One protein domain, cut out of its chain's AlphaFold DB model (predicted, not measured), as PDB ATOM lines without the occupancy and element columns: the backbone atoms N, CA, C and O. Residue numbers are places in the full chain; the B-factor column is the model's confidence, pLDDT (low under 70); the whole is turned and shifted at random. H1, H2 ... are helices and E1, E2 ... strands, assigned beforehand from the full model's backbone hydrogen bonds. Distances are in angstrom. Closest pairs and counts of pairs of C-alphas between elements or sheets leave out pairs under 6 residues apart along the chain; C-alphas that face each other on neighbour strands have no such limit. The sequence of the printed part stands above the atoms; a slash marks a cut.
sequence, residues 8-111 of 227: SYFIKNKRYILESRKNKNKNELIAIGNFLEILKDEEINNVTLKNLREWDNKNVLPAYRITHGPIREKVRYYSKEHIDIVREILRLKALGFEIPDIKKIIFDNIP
ATOM      1  N   SER A   8     120.629 183.258  90.131       89.06
ATOM      2  CA  SER A   8     121.369 183.587  88.909       89.06
ATOM      3  C   SER A   8     122.809 183.933  89.268       89.06
ATOM      4  O   SER A   8     123.040 184.652  90.236       89.06
ATOM      5  N   TYR A   9     123.751 183.428  88.485       90.94
ATOM      6  CA  TYR A   9     125.155 183.810  88.569       90.94
ATOM      7  C   TYR A   9     125.707 184.063  87.170       90.94
ATOM      8  O   TYR A   9     125.112 183.660  86.169       90.94
ATOM      9  N   PHE A  10     126.823 184.769  87.102       91.81
ATOM     10  CA  PHE A  10     127.386 185.295  85.879       91.81
ATOM     11  C   PHE A  10     128.864 184.926  85.804       91.81
ATOM     12  O   PHE A  10     129.619 185.125  86.753       91.81
ATOM     13  N   ILE A  11     129.272 184.379  84.662       90.69
ATOM     14  CA  ILE A  11     130.676 184.114  84.330       90.69
ATOM     15  C   ILE A  11     130.945 184.833  83.021       90.69
ATOM     16  O   ILE A  11     130.270 184.567  82.023       90.69
ATOM     17  N   LYS A  12     131.905 185.765  83.013       85.94
ATOM     18  CA  LYS A  12     132.208 186.598  81.832       85.94
ATOM     19  C   LYS A  12     130.942 187.203  81.189       85.94
ATOM     20  O   LYS A  12     130.753 187.114  79.977       85.94
ATOM     21  N   ASN A  13     130.048 187.764  82.010       81.56
ATOM     22  CA  ASN A  13     128.745 188.342  81.629       81.56
ATOM     23  C   ASN A  13     127.718 187.361  81.023       81.56
ATOM     24  O   ASN A  13     126.626 187.777  80.633       81.56
ATOM     25  N   LYS A  14     128.019 186.059  80.941       90.19
ATOM     26  CA  LYS A  14     127.036 185.037  80.565       90.19
ATOM     27  C   LYS A  14     126.259 184.614  81.800       90.19
ATOM     28  O   LYS A  14     126.861 184.319  82.828       90.19
ATOM     29  N   ARG A  15     124.932 184.586  81.687       92.44
ATOM     30  CA  ARG A  15     124.029 184.209  82.777       92.44
ATOM     31  C   ARG A  15     123.890 182.693  82.873       92.44
ATOM     32  O   ARG A  15     123.593 182.031  81.884       92.44
ATOM     33  N   TYR A  16     123.991 182.194  84.092       91.00
ATOM     34  CA  TYR A  16     123.758 180.815  84.491       91.00
ATOM     35  C   TYR A  16     122.781 180.782  85.669       91.00
ATOM     36  O   TYR A  16     122.494 181.808  86.297       91.00
ATOM     37  N   ILE A  17     122.245 179.600  85.967       87.38
ATOM     38  CA  ILE A  17     121.292 179.399  87.057       87.38
ATOM     39  C   ILE A  17     121.800 178.261  87.937       87.38
ATOM     40  O   ILE A  17     121.947 177.132  87.481       87.38
ATOM     41  N   LEU A  18     122.042 178.563  89.211       84.75
ATOM     42  CA  LEU A  18     122.073 177.557  90.263       84.75
ATOM     43  C   LEU A  18     120.623 177.246  90.619       84.75
ATOM     44  O   LEU A  18     119.898 178.111  91.113       84.75
ATOM     45  N   GLU A  19     120.176 176.027  90.337       81.75
ATOM     46  CA  GLU A  19     118.810 175.609  90.653       81.75
ATOM     47  C   GLU A  19     118.524 175.675  92.156       81.75
ATOM     48  O   GLU A  19     119.440 175.702  92.973       81.75
ATOM     49  N   SER A  20     117.245 175.668  92.540       78.25
ATOM     50  CA  SER A  20     116.865 175.521  93.948       78.25
ATOM     51  C   SER A  20     117.269 174.144  94.471       78.25
ATOM     52  O   SER A  20     117.106 173.131  93.789       78.25
ATOM     53  N   ARG A  21     117.675 174.073  95.742       72.19
ATOM     54  CA  ARG A  21     117.927 172.807  96.445       72.19
ATOM     55  C   ARG A  21     116.738 171.843  96.363       72.19
ATOM     56  O   ARG A  21     116.946 170.635  96.399       72.19
ATOM     57  N   LYS A  22     115.501 172.351  96.281       70.88
ATOM     58  CA  LYS A  22     114.290 171.515  96.181       70.88
ATOM     59  C   LYS A  22     114.250 170.678  94.902       70.88
ATOM     60  O   LYS A  22     113.661 169.605  94.919       70.88
ATOM     61  N   ASN A  23     114.893 171.158  93.842       71.75
ATOM     62  CA  ASN A  23     114.875 170.529  92.526       71.75
ATOM     63  C   ASN A  23     116.108 169.646  92.287       71.75
ATOM     64  O   ASN A  23     116.119 168.867  91.341       71.75
ATOM     65  N   LYS A  24     117.130 169.728  93.152       74.56
ATOM     66  CA  LYS A  24     118.388 168.997  92.976       74.56
ATOM     67  C   LYS A  24     118.326 167.611  93.618       74.56
ATOM     68  O   LYS A  24     117.971 167.471  94.793       74.56
ATOM     69  N   ASN A  25     118.717 166.582  92.866       78.00
ATOM     70  CA  ASN A  25     118.790 165.217  93.378       78.00
ATOM     71  C   ASN A  25     119.826 165.134  94.514       78.00
ATOM     72  O   ASN A  25     120.958 165.597  94.375       78.00
ATOM     73  N   LYS A  26     119.466 164.518  95.648       75.12
ATOM     74  CA  LYS A  26     120.379 164.362  96.796       75.12
ATOM     75  C   LYS A  26     121.654 163.599  96.427       75.12
ATOM     76  O   LYS A  26     122.683 163.862  97.037       75.12
ATOM     77  N   ASN A  27     121.581 162.706  95.441       78.31
ATOM     78  CA  ASN A  27     122.720 161.915  94.973       78.31
ATOM     79  C   ASN A  27     123.718 162.734  94.135       78.31
ATOM     80  O   ASN A  27     124.840 162.294  93.927       78.31
ATOM     81  N   GLU A  28     123.334 163.929  93.677       82.81
ATOM     82  CA  GLU A  28     124.213 164.855  92.946       82.81
ATOM     83  C   GLU A  28     124.956 165.824  93.878       82.81
ATOM     84  O   GLU A  28     125.775 166.625  93.424       82.81
ATOM     85  N   LEU A  29     124.659 165.781  95.182       87.62
ATOM     86  CA  LEU A  29     125.270 166.652  96.176       87.62
ATOM     87  C   LEU A  29     126.568 166.048  96.710       87.62
ATOM     88  O   LEU A  29     126.594 164.951  97.263       87.62
ATOM     89  N   ILE A  30     127.637 166.826  96.620       91.81
ATOM     90  CA  ILE A  30     128.999 166.419  96.940       91.81
ATOM     91  C   ILE A  30     129.416 167.099  98.243       91.81
ATOM     92  O   ILE A  30     129.377 168.326  98.352       91.81
ATOM     93  N   ALA A  31     129.815 166.320  99.248       92.50
ATOM     94  CA  ALA A  31     130.340 166.873 100.495       92.50
ATOM     95  C   ALA A  31     131.637 167.663 100.243       92.50
ATOM     96  O   ALA A  31     132.440 167.281  99.399       92.50
ATOM     97  N   ILE A  32     131.876 168.736 101.004       93.50
ATOM     98  CA  ILE A  32     133.016 169.657 100.807       93.50
ATOM     99  C   ILE A  32     134.396 168.978 100.689       93.50
ATOM    100  O   ILE A  32     135.246 169.492  99.971       93.50
ATOM    101  N   GLY A  33     134.617 167.849 101.376       91.81
ATOM    102  CA  GLY A  33     135.846 167.053 101.266       91.81
ATOM    103  C   GLY A  33     136.016 166.468  99.865       91.81
ATOM    104  O   GLY A  33     136.938 166.849  99.156       91.81
ATOM    105  N   ASN A  34     135.056 165.649  99.435       94.25
ATOM    106  CA  ASN A  34     135.026 165.058  98.093       94.25
ATOM    107  C   ASN A  34     134.967 166.134  96.996       94.25
ATOM    108  O   ASN A  34     135.516 165.963  95.918       94.25
ATOM    109  N   PHE A  35     134.316 167.271  97.263       95.88
ATOM    110  CA  PHE A  35     134.290 168.392  96.326       95.88
ATOM    111  C   PHE A  35     135.692 168.972  96.124       95.88
ATOM    112  O   PHE A  35     136.073 169.258  94.997       95.88
ATOM    113  N   LEU A  36     136.481 169.107  97.195       95.69
ATOM    114  CA  LEU A  36     137.873 169.536  97.087       95.69
ATOM    115  C   LEU A  36     138.732 168.531  96.307       95.69
ATOM    116  O   LEU A  36     139.621 168.958  95.580       95.69
ATOM    117  N   GLU A  37     138.489 167.230  96.457       94.81
ATOM    118  CA  GLU A  37     139.172 166.195  95.665       94.81
ATOM    119  C   GLU A  37     138.842 166.336  94.177       94.81
ATOM    120  O   GLU A  37     139.759 166.464  93.377       94.81
ATOM    121  N   ILE A  38     137.561 166.486  93.824       95.50
ATOM    122  CA  ILE A  38     137.136 166.732  92.435       95.50
ATOM    123  C   ILE A  38     137.794 167.991  91.861       95.50
ATOM    124  O   ILE A  38     138.243 167.984  90.720       95.50
ATOM    125  N   LEU A  39     137.885 169.076  92.638       95.88
ATOM    126  CA  LEU A  39     138.580 170.284  92.186       95.88
ATOM    127  C   LEU A  39     140.054 169.998  91.852       95.88
ATOM    128  O   LEU A  39     140.553 170.517  90.859       95.88
ATOM    129  N   LYS A  40     140.744 169.169  92.644       93.75
ATOM    130  CA  LYS A  40     142.134 168.777  92.359       93.75
ATOM    131  C   LYS A  40     142.238 167.911  91.108       93.75
ATOM    132  O   LYS A  40     143.139 168.146  90.309       93.75
ATOM    133  N   ASP A  41     141.320 166.963  90.936       94.00
ATOM    134  CA  ASP A  41     141.271 166.087  89.760       94.00
ATOM    135  C   ASP A  41     141.006 166.884  88.470       94.00
ATOM    136  O   ASP A  41     141.511 166.534  87.408       94.00
ATOM    137  N   GLU A  42     140.271 167.998  88.561       92.75
ATOM    138  CA  GLU A  42     140.063 168.953  87.464       92.75
ATOM    139  C   GLU A  42     141.184 170.010  87.326       92.75
ATOM    140  O   GLU A  42     140.984 171.047  86.689       92.75
ATOM    141  N   GLU A  43     142.349 169.774  87.937       92.31
ATOM    142  CA  GLU A  43     143.530 170.656  87.937       92.31
ATOM    143  C   GLU A  43     143.286 172.058  88.536       92.31
ATOM    144  O   GLU A  43     144.071 172.996  88.352       92.31
ATOM    145  N   ILE A  44     142.218 172.224  89.322       92.00
ATOM    146  CA  ILE A  44     141.892 173.463  90.035       92.00
ATOM    147  C   ILE A  44     142.689 173.508  91.342       92.00
ATOM    148  O   ILE A  44     142.210 173.225  92.445       92.00
ATOM    149  N   ASN A  45     143.952 173.892  91.194       85.25
ATOM    150  CA  ASN A  45     144.904 174.033  92.288       85.25
ATOM    151  C   ASN A  45     144.687 175.341  93.083       85.25
ATOM    152  O   ASN A  45     143.964 176.243  92.663       85.25
ATOM    153  N   ASN A  46     145.323 175.465  94.253       85.88
ATOM    154  CA  ASN A  46     145.244 176.635  95.155       85.88
ATOM    155  C   ASN A  46     143.895 176.855  95.869       85.88
ATOM    156  O   ASN A  46     143.620 177.934  96.408       85.88
ATOM    157  N   VAL A  47     143.069 175.815  95.954       92.62
ATOM    158  CA  VAL A  47     141.864 175.796  96.790       92.62
ATOM    159  C   VAL A  47     142.122 174.955  98.037       92.62
ATOM    160  O   VAL A  47     142.705 173.878  97.980       92.62
ATOM    161  N   THR A  48     141.680 175.448  99.191       93.88
ATOM    162  CA  THR A  48     141.725 174.716 100.463       93.88
ATOM    163  C   THR A  48     140.322 174.621 101.055       93.88
ATOM    164  O   THR A  48     139.450 175.432 100.733       93.88
ATOM    165  N   LEU A  49     140.095 173.689 101.990       93.38
ATOM    166  CA  LEU A  49     138.831 173.636 102.742       93.38
ATOM    167  C   LEU A  49     138.530 174.963 103.454       93.38
ATOM    168  O   LEU A  49     137.367 175.348 103.574       93.38
ATOM    169  N   LYS A  50     139.568 175.674 103.914       93.75
ATOM    170  CA  LYS A  50     139.428 177.000 104.523       93.75
ATOM    171  C   LYS A  50     138.878 178.008 103.511       93.75
ATOM    172  O   LYS A  50     137.900 178.676 103.833       93.75
ATOM    173  N   ASN A  51     139.433 178.045 102.296       94.12
ATOM    174  CA  ASN A  51     138.960 178.921 101.218       94.12
ATOM    175  C   ASN A  51     137.484 178.650 100.895       94.12
ATOM    176  O   ASN A  51     136.679 179.574 100.898       94.12
ATOM    177  N   LEU A  52     137.108 177.381 100.698       94.12
ATOM    178  CA  LEU A  52     135.730 176.992 100.371       94.12
ATOM    179  C   LEU A  52     134.730 177.396 101.465       94.12
ATOM    180  O   LEU A  52     133.662 177.932 101.171       94.12
ATOM    181  N   ARG A  53     135.087 177.186 102.739       92.56
ATOM    182  CA  ARG A  53     134.265 177.611 103.885       92.56
ATOM    183  C   ARG A  53     134.148 179.132 103.965       92.56
ATOM    184  O   ARG A  53     133.078 179.638 104.279       92.56
ATOM    185  N   GLU A  54     135.234 179.854 103.702       92.75
ATOM    186  CA  GLU A  54     135.239 181.317 103.698       92.75
ATOM    187  C   GLU A  54     134.349 181.882 102.584       92.75
ATOM    188  O   GLU A  54     133.550 182.785 102.836       92.75
ATOM    189  N   TRP A  55     134.449 181.340 101.369       93.88
ATOM    190  CA  TRP A  55     133.647 181.774 100.224       93.88
ATOM    191  C   TRP A  55     132.162 181.475 100.412       93.88
ATOM    192  O   TRP A  55     131.332 182.319 100.075       93.88
ATOM    193  N   ASP A  56     131.822 180.331 101.007       91.00
ATOM    194  CA  ASP A  56     130.452 180.020 101.425       91.00
ATOM    195  C   ASP A  56     129.936 181.023 102.465       91.00
ATOM    196  O   ASP A  56     128.895 181.640 102.262       91.00
ATOM    197  N   ASN A  57     130.705 181.282 103.529       89.81
ATOM    198  CA  ASN A  57     130.314 182.236 104.572       89.81
ATOM    199  C   ASN A  57     130.108 183.662 104.023       89.81
ATOM    200  O   ASN A  57     129.262 184.403 104.519       89.81
ATOM    201  N   LYS A  58     130.876 184.054 102.998       89.94
ATOM    202  CA  LYS A  58     130.750 185.349 102.308       89.94
ATOM    203  C   LYS A  58     129.678 185.348 101.204       89.94
ATOM    204  O   LYS A  58     129.462 186.384 100.577       89.94
ATOM    205  N   ASN A  59     128.969 184.235 101.002       88.31
ATOM    206  CA  ASN A  59     127.960 184.029  99.957       88.31
ATOM    207  C   ASN A  59     128.497 184.246  98.534       88.31
ATOM    208  O   ASN A  59     127.786 184.759  97.674       88.31
ATOM    209  N   VAL A  60     129.761 183.889  98.303       91.12
ATOM    210  CA  VAL A  60     130.404 183.912  96.977       91.12
ATOM    211  C   VAL A  60     130.489 182.506  96.379       91.12
ATOM    212  O   VAL A  60     130.549 182.348  95.168       91.12
ATOM    213  N   LEU A  61     130.402 181.477  97.225       92.31
ATOM    214  CA  LEU A  61     130.208 180.087  96.820       92.31
ATOM    215  C   LEU A  61     129.157 179.427  97.735       92.31
ATOM    216  O   LEU A  61     129.524 178.629  98.601       92.31
ATOM    217  N   PRO A  62     127.872 179.813  97.631       87.88
ATOM    218  CA  PRO A  62     126.844 179.400  98.584       87.88
ATOM    219  C   PRO A  62     126.511 177.908  98.449       87.88
ATOM    220  O   PRO A  62     125.910 177.481  97.467       87.88
ATOM    221  N   ALA A  63     126.829 177.113  99.469       87.56
ATOM    222  CA  ALA A  63     126.581 175.678  99.488       87.56
ATOM    223  C   ALA A  63     125.087 175.353  99.330       87.56
ATOM    224  O   ALA A  63     124.213 175.945  99.972       87.56
ATOM    225  N   TYR A  64     124.782 174.327  98.535       85.19
ATOM    226  CA  TYR A  64     123.419 173.831  98.325       85.19
ATOM    227  C   TYR A  64     122.731 173.450  99.627       85.19
ATOM    228  O   TYR A  64     121.543 173.708  99.829       85.19
ATOM    229  N   ARG A  65     123.479 172.802 100.517       79.94
ATOM    230  CA  ARG A  65     122.961 172.270 101.770       79.94
ATOM    231  C   ARG A  65     124.021 172.353 102.850       79.94
ATOM    232  O   ARG A  65     125.185 172.041 102.622       79.94
ATOM    233  N   ILE A  66     123.567 172.694 104.051       82.19
ATOM    234  CA  ILE A  66     124.356 172.616 105.274       82.19
ATOM    235  C   ILE A  66     123.624 171.671 106.231       82.19
ATOM    236  O   ILE A  66     122.461 171.907 106.561       82.19
ATOM    237  N   THR A  67     124.267 170.579 106.645       80.06
ATOM    238  CA  THR A  67     123.737 169.647 107.657       80.06
ATOM    239  C   THR A  67     124.636 169.582 108.871       80.06
ATOM    240  O   THR A  67     125.830 169.838 108.773       80.06
ATOM    241  N   HIS A  68     124.078 169.175 110.006       76.62
ATOM    242  CA  HIS A  68     124.886 168.796 111.157       76.62
ATOM    243  C   HIS A  68     125.451 167.398 110.907       76.62
ATOM    244  O   HIS A  68     124.703 166.475 110.586       76.62
ATOM    245  N   GLY A  69     126.773 167.277 110.965       65.25
ATOM    246  CA  GLY A  69     127.476 166.006 110.938       65.25
ATOM    247  C   GLY A  69     127.449 165.306 112.302       65.25
ATOM    248  O   GLY A  69     126.893 165.845 113.265       65.25
ATOM    249  N   PRO A  70     128.096 164.134 112.408       60.59
ATOM    250  CA  PRO A  70     128.094 163.306 113.618       60.59
ATOM    251  C   PRO A  70     128.640 164.029 114.861       60.59
ATOM    252  O   PRO A  70     128.211 163.758 115.975       60.59
ATOM    253  N   ILE A  71     129.548 164.992 114.664       66.38
ATOM    254  CA  ILE A  71     130.278 165.713 115.724       66.38
ATOM    255  C   ILE A  71     129.762 167.166 115.859       66.38
ATOM    256  O   ILE A  71     130.498 168.081 116.200       66.38
ATOM    257  N   ARG A  72     128.489 167.435 115.523       57.75
ATOM    258  CA  ARG A  72     127.884 168.793 115.474       57.75
ATOM    259  C   ARG A  72     128.546 169.781 114.496       57.75
ATOM    260  O   ARG A  72     128.106 170.926 114.397       57.75
ATOM    261  N   GLU A  73     129.542 169.359 113.722       69.25
ATOM    262  CA  GLU A  73     130.138 170.190 112.677       69.25
ATOM    263  C   GLU A  73     129.187 170.380 111.488       69.25
ATOM    264  O   GLU A  73     128.497 169.456 111.055       69.25
ATOM    265  N   LYS A  74     129.154 171.592 110.927       79.56
ATOM    266  CA  LYS A  74     128.343 171.917 109.748       79.56
ATOM    267  C   LYS A  74     129.000 171.369 108.477       79.56
ATOM    268  O   LYS A  74     129.971 171.942 107.977       79.56
ATOM    269  N   VAL A  75     128.434 170.298 107.926       85.19
ATOM    270  CA  VAL A  75     128.836 169.702 106.646       85.19
ATOM    271  C   VAL A  75     128.166 170.459 105.504       85.19
ATOM    272  O   VAL A  75     126.939 170.570 105.463       85.19
ATOM    273  N   ARG A  76     128.983 170.984 104.587       90.12
ATOM    274  CA  ARG A  76     128.550 171.716 103.391       90.12
ATOM    275  C   ARG A  76     128.529 170.783 102.190       90.12
ATOM    276  O   ARG A  76     129.448 169.978 102.034       90.12
ATOM    277  N   TYR A  77     127.506 170.928 101.360       90.50
ATOM    278  CA  TYR A  77     127.351 170.178 100.122       90.50
ATOM    279  C   TYR A  77     127.285 171.122  98.929       90.50
ATOM    280  O   TYR A  77     126.544 172.106  98.954       90.50
ATOM    281  N   TYR A  78     128.026 170.766  97.891       91.94
ATOM    282  CA  TYR A  78     128.133 171.464  96.617       91.94
ATOM    283  C   TYR A  78     127.645 170.552  95.492       91.94
ATOM    284  O   TYR A  78     127.205 169.430  95.731       91.94
ATOM    285  N   SER A  79     127.701 171.039  94.264       90.88
ATOM    286  CA  SER A  79     127.343 170.296  93.058       90.88
ATOM    287  C   SER A  79     128.378 170.566  91.968       90.88
ATOM    288  O   SER A  79     129.249 171.417  92.148       90.88
ATOM    289  N   LYS A  80     128.278 169.890  90.820       88.94
ATOM    290  CA  LYS A  80     129.207 170.120  89.702       88.94
ATOM    291  C   LYS A  80     129.151 171.553  89.163       88.94
ATOM    292  O   LYS A  80     130.184 172.103  88.817       88.94
ATOM    293  N   GLU A  81     127.991 172.207  89.191       88.19
ATOM    294  CA  GLU A  81     127.843 173.605  88.753       88.19
ATOM    295  C   GLU A  81     128.678 174.583  89.601       88.19
ATOM    296  O   GLU A  81     129.058 175.654  89.136       88.19
ATOM    297  N   HIS A  82     129.014 174.216  90.842       91.94
ATOM    298  CA  HIS A  82     129.874 175.038  91.694       91.94
ATOM    299  C   HIS A  82     131.328 175.077  91.220       91.94
ATOM    300  O   HIS A  82     132.064 175.978  91.618       91.94
ATOM    301  N   ILE A  83     131.755 174.127  90.389       93.44
ATOM    302  CA  ILE A  83     133.123 174.066  89.870       93.44
ATOM    303  C   ILE A  83     133.405 175.284  88.986       93.44
ATOM    304  O   ILE A  83     134.430 175.944  89.155       93.44
ATOM    305  N   ASP A  84     132.463 175.653  88.119       91.94
ATOM    306  CA  ASP A  84     132.612 176.821  87.245       91.94
ATOM    307  C   ASP A  84     132.643 178.129  88.043       91.94
ATOM    308  O   ASP A  84     133.416 179.038  87.732       91.94
ATOM    309  N   ILE A  85     131.883 178.198  89.140       93.50
ATOM    310  CA  ILE A  85     131.938 179.327  90.075       93.50
ATOM    311  C   ILE A  85     133.314 179.397  90.745       93.50
ATOM    312  O   ILE A  85     133.895 180.475  90.834       93.50
ATOM    313  N   VAL A  86     133.876 178.264  91.184       95.62
ATOM    314  CA  VAL A  86     135.230 178.218  91.763       95.62
ATOM    315  C   VAL A  86     136.278 178.687  90.752       95.62
ATOM    316  O   VAL A  86     137.137 179.497  91.111       95.62
ATOM    317  N   ARG A  87     136.198 178.239  89.492       95.00
ATOM    318  CA  ARG A  87     137.092 178.702  88.417       95.00
ATOM    319  C   ARG A  87     137.018 180.215  88.245       95.00
ATOM    320  O   ARG A  87     138.055 180.873  88.172       95.00
ATOM    321  N   GLU A  88     135.811 180.772  88.231       94.69
ATOM    322  CA  GLU A  88     135.623 182.211  88.071       94.69
ATOM    323  C   GLU A  88     136.124 183.004  89.286       94.69
ATOM    324  O   GLU A  88     136.812 184.012  89.118       94.69
ATOM    325  N   ILE A  89     135.885 182.520  90.511       95.75
ATOM    326  CA  ILE A  89     136.450 183.109  91.735       95.75
ATOM    327  C   ILE A  89     137.976 183.163  91.635       95.75
ATOM    328  O   ILE A  89     138.570 184.205  91.910       95.75
ATOM    329  N   LEU A  90     138.625 182.062  91.248       95.50
ATOM    330  CA  LEU A  90     140.084 182.006  91.140       95.50
ATOM    331  C   LEU A  90     140.619 182.946  90.062       95.50
ATOM    332  O   LEU A  90     141.586 183.662  90.323       95.50
ATOM    333  N   ARG A  91     139.968 183.006  88.892       95.25
ATOM    334  CA  ARG A  91     140.322 183.957  87.830       95.25
ATOM    335  C   ARG A  91     140.265 185.394  88.343       95.25
ATOM    336  O   ARG A  91     141.211 186.152  88.153       95.25
ATOM    337  N   LEU A  92     139.179 185.767  89.016       94.69
ATOM    338  CA  LEU A  92     139.005 187.118  89.539       94.69
ATOM    339  C   LEU A  92     139.995 187.429  90.673       94.69
ATOM    340  O   LEU A  92     140.562 188.519  90.707       94.69
ATOM    341  N   LYS A  93     140.292 186.466  91.556       94.38
ATOM    342  CA  LYS A  93     141.356 186.629  92.559       94.38
ATOM    343  C   LYS A  93     142.725 186.851  91.911       94.38
ATOM    344  O   LYS A  93     143.479 187.682  92.403       94.38
ATOM    345  N   ALA A  94     143.036 186.152  90.818       93.94
ATOM    346  CA  ALA A  94     144.287 186.339  90.080       93.94
ATOM    347  C   ALA A  94     144.391 187.736  89.438       93.94
ATOM    348  O   ALA A  94     145.487 188.274  89.324       93.94
ATOM    349  N   LEU A  95     143.257 188.356  89.093       91.75
ATOM    350  CA  LEU A  95     143.179 189.751  88.635       91.75
ATOM    351  C   LEU A  95     143.220 190.783  89.777       91.75
ATOM    352  O   LEU A  95     143.115 191.983  89.528       91.75
ATOM    353  N   GLY A  96     143.363 190.342  91.030       92.00
ATOM    354  CA  GLY A  96     143.447 191.218  92.198       92.00
ATOM    355  C   GLY A  96     142.095 191.641  92.780       92.00
ATOM    356  O   GLY A  96     142.051 192.547  93.612       92.00
ATOM    357  N   PHE A  97     140.985 191.009  92.381       93.88
ATOM    358  CA  PHE A  97     139.693 191.274  93.009       93.88
ATOM    359  C   PHE A  97     139.605 190.643  94.400       93.88
ATOM    360  O   PHE A  97     139.963 189.483  94.625       93.88
ATOM    361  N   GLU A  98     139.056 191.407  95.340       92.62
ATOM    362  CA  GLU A  98     138.728 190.908  96.668       92.62
ATOM    363  C   GLU A  98     137.371 190.195  96.661       92.62
ATOM    364  O   GLU A  98     136.520 190.439  95.806       92.62
ATOM    365  N   ILE A  99     137.125 189.337  97.655       92.69
ATOM    366  CA  ILE A  99     135.880 188.554  97.748       92.69
ATOM    367  C   ILE A  99     134.597 189.414  97.662       92.69
ATOM    368  O   ILE A  99     133.666 188.987  96.976       92.69
ATOM    369  N   PRO A 100     134.508 190.607  98.289       92.06
ATOM    370  CA  PRO A 100     133.332 191.468  98.140       92.06
ATOM    371  C   PRO A 100     133.071 191.908  96.694       92.06
ATOM    372  O   PRO A 100     131.916 191.984  96.284       92.06
ATOM    373  N   ASP A 101     134.121 192.163  95.914       94.50
ATOM    374  CA  ASP A 101     133.997 192.561  94.509       94.50
ATOM    375  C   ASP A 101     133.679 191.369  93.614       94.50
ATOM    376  O   ASP A 101     132.830 191.463  92.733       94.50
ATOM    377  N   ILE A 102     134.290 190.216  93.891       95.12
ATOM    378  CA  ILE A 102     133.989 188.958  93.199       95.12
ATOM    379  C   ILE A 102     132.503 188.629  93.319       95.12
ATOM    380  O   ILE A 102     131.877 188.236  92.338       95.12
ATOM    381  N   LYS A 103     131.911 188.844  94.499       93.75
ATOM    382  CA  LYS A 103     130.471 188.666  94.703       93.75
ATOM    383  C   LYS A 103     129.642 189.547  93.767       93.75
ATOM    384  O   LYS A 103     128.713 189.046  93.142       93.75
ATOM    385  N   LYS A 104     129.988 190.835  93.671       93.69
ATOM    386  CA  LYS A 104     129.306 191.805  92.800       93.69
ATOM    387  C   LYS A 104     129.391 191.399  91.331       93.69
ATOM    388  O   LYS A 104     128.419 191.516  90.594       93.69
ATOM    389  N   ILE A 105     130.546 190.890  90.915       94.00
ATOM    390  CA  ILE A 105     130.761 190.439  89.539       94.00
ATOM    391  C   ILE A 105     129.926 189.183  89.256       94.00
ATOM    392  O   ILE A 105     129.161 189.157  88.296       94.00
ATOM    393  N   ILE A 106     130.023 188.166  90.117       93.62
ATOM    394  CA  ILE A 106     129.393 186.860  89.886       93.62
ATOM    395  C   ILE A 106     127.877 186.893  90.099       93.62
ATOM    396  O   ILE A 106     127.166 186.226  89.362       93.62
ATOM    397  N   PHE A 107     127.347 187.616  91.086       91.00
ATOM    398  CA  PHE A 107     125.918 187.537  91.435       91.00
ATOM    399  C   PHE A 107     125.121 188.789  91.076       91.00
ATOM    400  O   PHE A 107     123.947 188.669  90.731       91.00
ATOM    401  N   ASP A 108     125.757 189.961  91.084       90.69
ATOM    402  CA  ASP A 108     125.087 191.227  90.757       90.69
ATOM    403  C   ASP A 108     125.327 191.649  89.292       90.69
ATOM    404  O   ASP A 108     124.811 192.674  88.850       90.69
ATOM    405  N   ASN A 109     126.083 190.847  88.526       92.12
ATOM    406  CA  ASN A 109     126.445 191.091  87.125       92.12
ATOM    407  C   ASN A 109     127.115 192.455  86.897       92.12
ATOM    408  O   ASN A 109     126.890 193.106  85.874       92.12
ATOM    409  N   ILE A 110     127.913 192.920  87.862       92.44
ATOM    410  CA  ILE A 110     128.675 194.158  87.701       92.44
ATOM    411  C   ILE A 110     129.922 193.855  86.853       92.44
ATOM    412  O   ILE A 110     130.737 193.025  87.258       92.44
ATOM    413  N   PRO A 111     130.126 194.536  85.709       91.62
ATOM    414  CA  PRO A 111     131.330 194.373  84.904       91.62
ATOM    415  C   PRO A 111     132.616 194.664  85.687       91.62
ATOM    416  O   PRO A 111     132.707 195.658  86.411       91.62
TER     417      PRO A 111
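This is residues 8 to 111 of the 227 residues of the protein "Putative transcriptional regulator, MerR family" of Brachyspira murdochii (strain ATCC 51284 / DSM 12563 / 56-150) (UniProt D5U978). Two small two-stranded hairpins lie toward opposite ends of the domain, with helices between them: E1 and E2 pack on H3 and H4, while E4 of the hairpin E3 and E4 packs on H1. H3, the longest helix, runs from near E4 to H4, and H2 reaches from H1 toward H4; a long link, residues 19 to 31, leads from the first hairpin to H1. The printed part has 104 residues with four named strands and four named helices in the order E1 E2 H1 H2 E3 E4 H3 H4, a mixed class of helices and strands; both sheets are antiparallel, E1 - E2 and E3 - E4. The whole is compact, with a radius of gyration of the C-alphas of 13.5 A and spans of 42 by 29 by 24 A.

Find C-alpha 8 at (121.369, 183.587, 88.909), where strand E1, residues 8 to 11, begins; E2, residues 14 to 18, follows. Helix H1 is residues 32 to 41, 14.2 A long, and H2 is residues 49 to 57, 12.2 A. Next come strands E3, residues 65 to 68, and E4, residues 74 to 78. H3 begins at C-alpha 81 at (127.843, 173.605, 88.753) and runs 20.8 A to residue 94. H4, residues 99 to 108, runs 13.1 A to C-alpha 108 at (125.087, 191.227, 90.757).

Look first at the hairpin E1 and E2, where N 9 and O 16 are 3.0 A apart, within hydrogen-bond range. E1 has 8 pairs of C-alphas within 8 A of H4, the closest being Phe 10 and Ile 106 at 4.7 A. H3 and H4 touch, closest at the C-alphas of Leu 92 and Ile 102, 6.5 A, at a steep tilt of 49 degrees, opposite ways. H2 and H4 are close but not clearly touching; their closest C-alphas, Trp 55 and Ile 99, are 7.6 A apart. H1 and H2 touch, closest at the C-alphas of Leu 36 and Leu 49, 7.1 A, at a steep tilt of 62 degrees. In the hairpin E3 and E4, N 75 and O 67 are 2.8 A apart, within hydrogen-bond range. The closest C-alphas of H1 and E4 are Ile 32 and Arg 76, 5.6 A. H2 and H3 are apart. In H1, H2 and H4 each O i to N i+4 pair is within hydrogen-bond range; in H3, 9 of 10 are.

The two C-alphas farthest apart, those of Pro 70 and Pro 111, are 42.4 A from each other. The printed part has no cut. The link from E2 to H1 is long, 13 residues, and its residues 30 to 31 pair antiparallel with residues 77 to 78 of E4. Mean pLDDT of the printed part is 88.4; look at residues 69 to 73, between E3 and E4, for the values under 70.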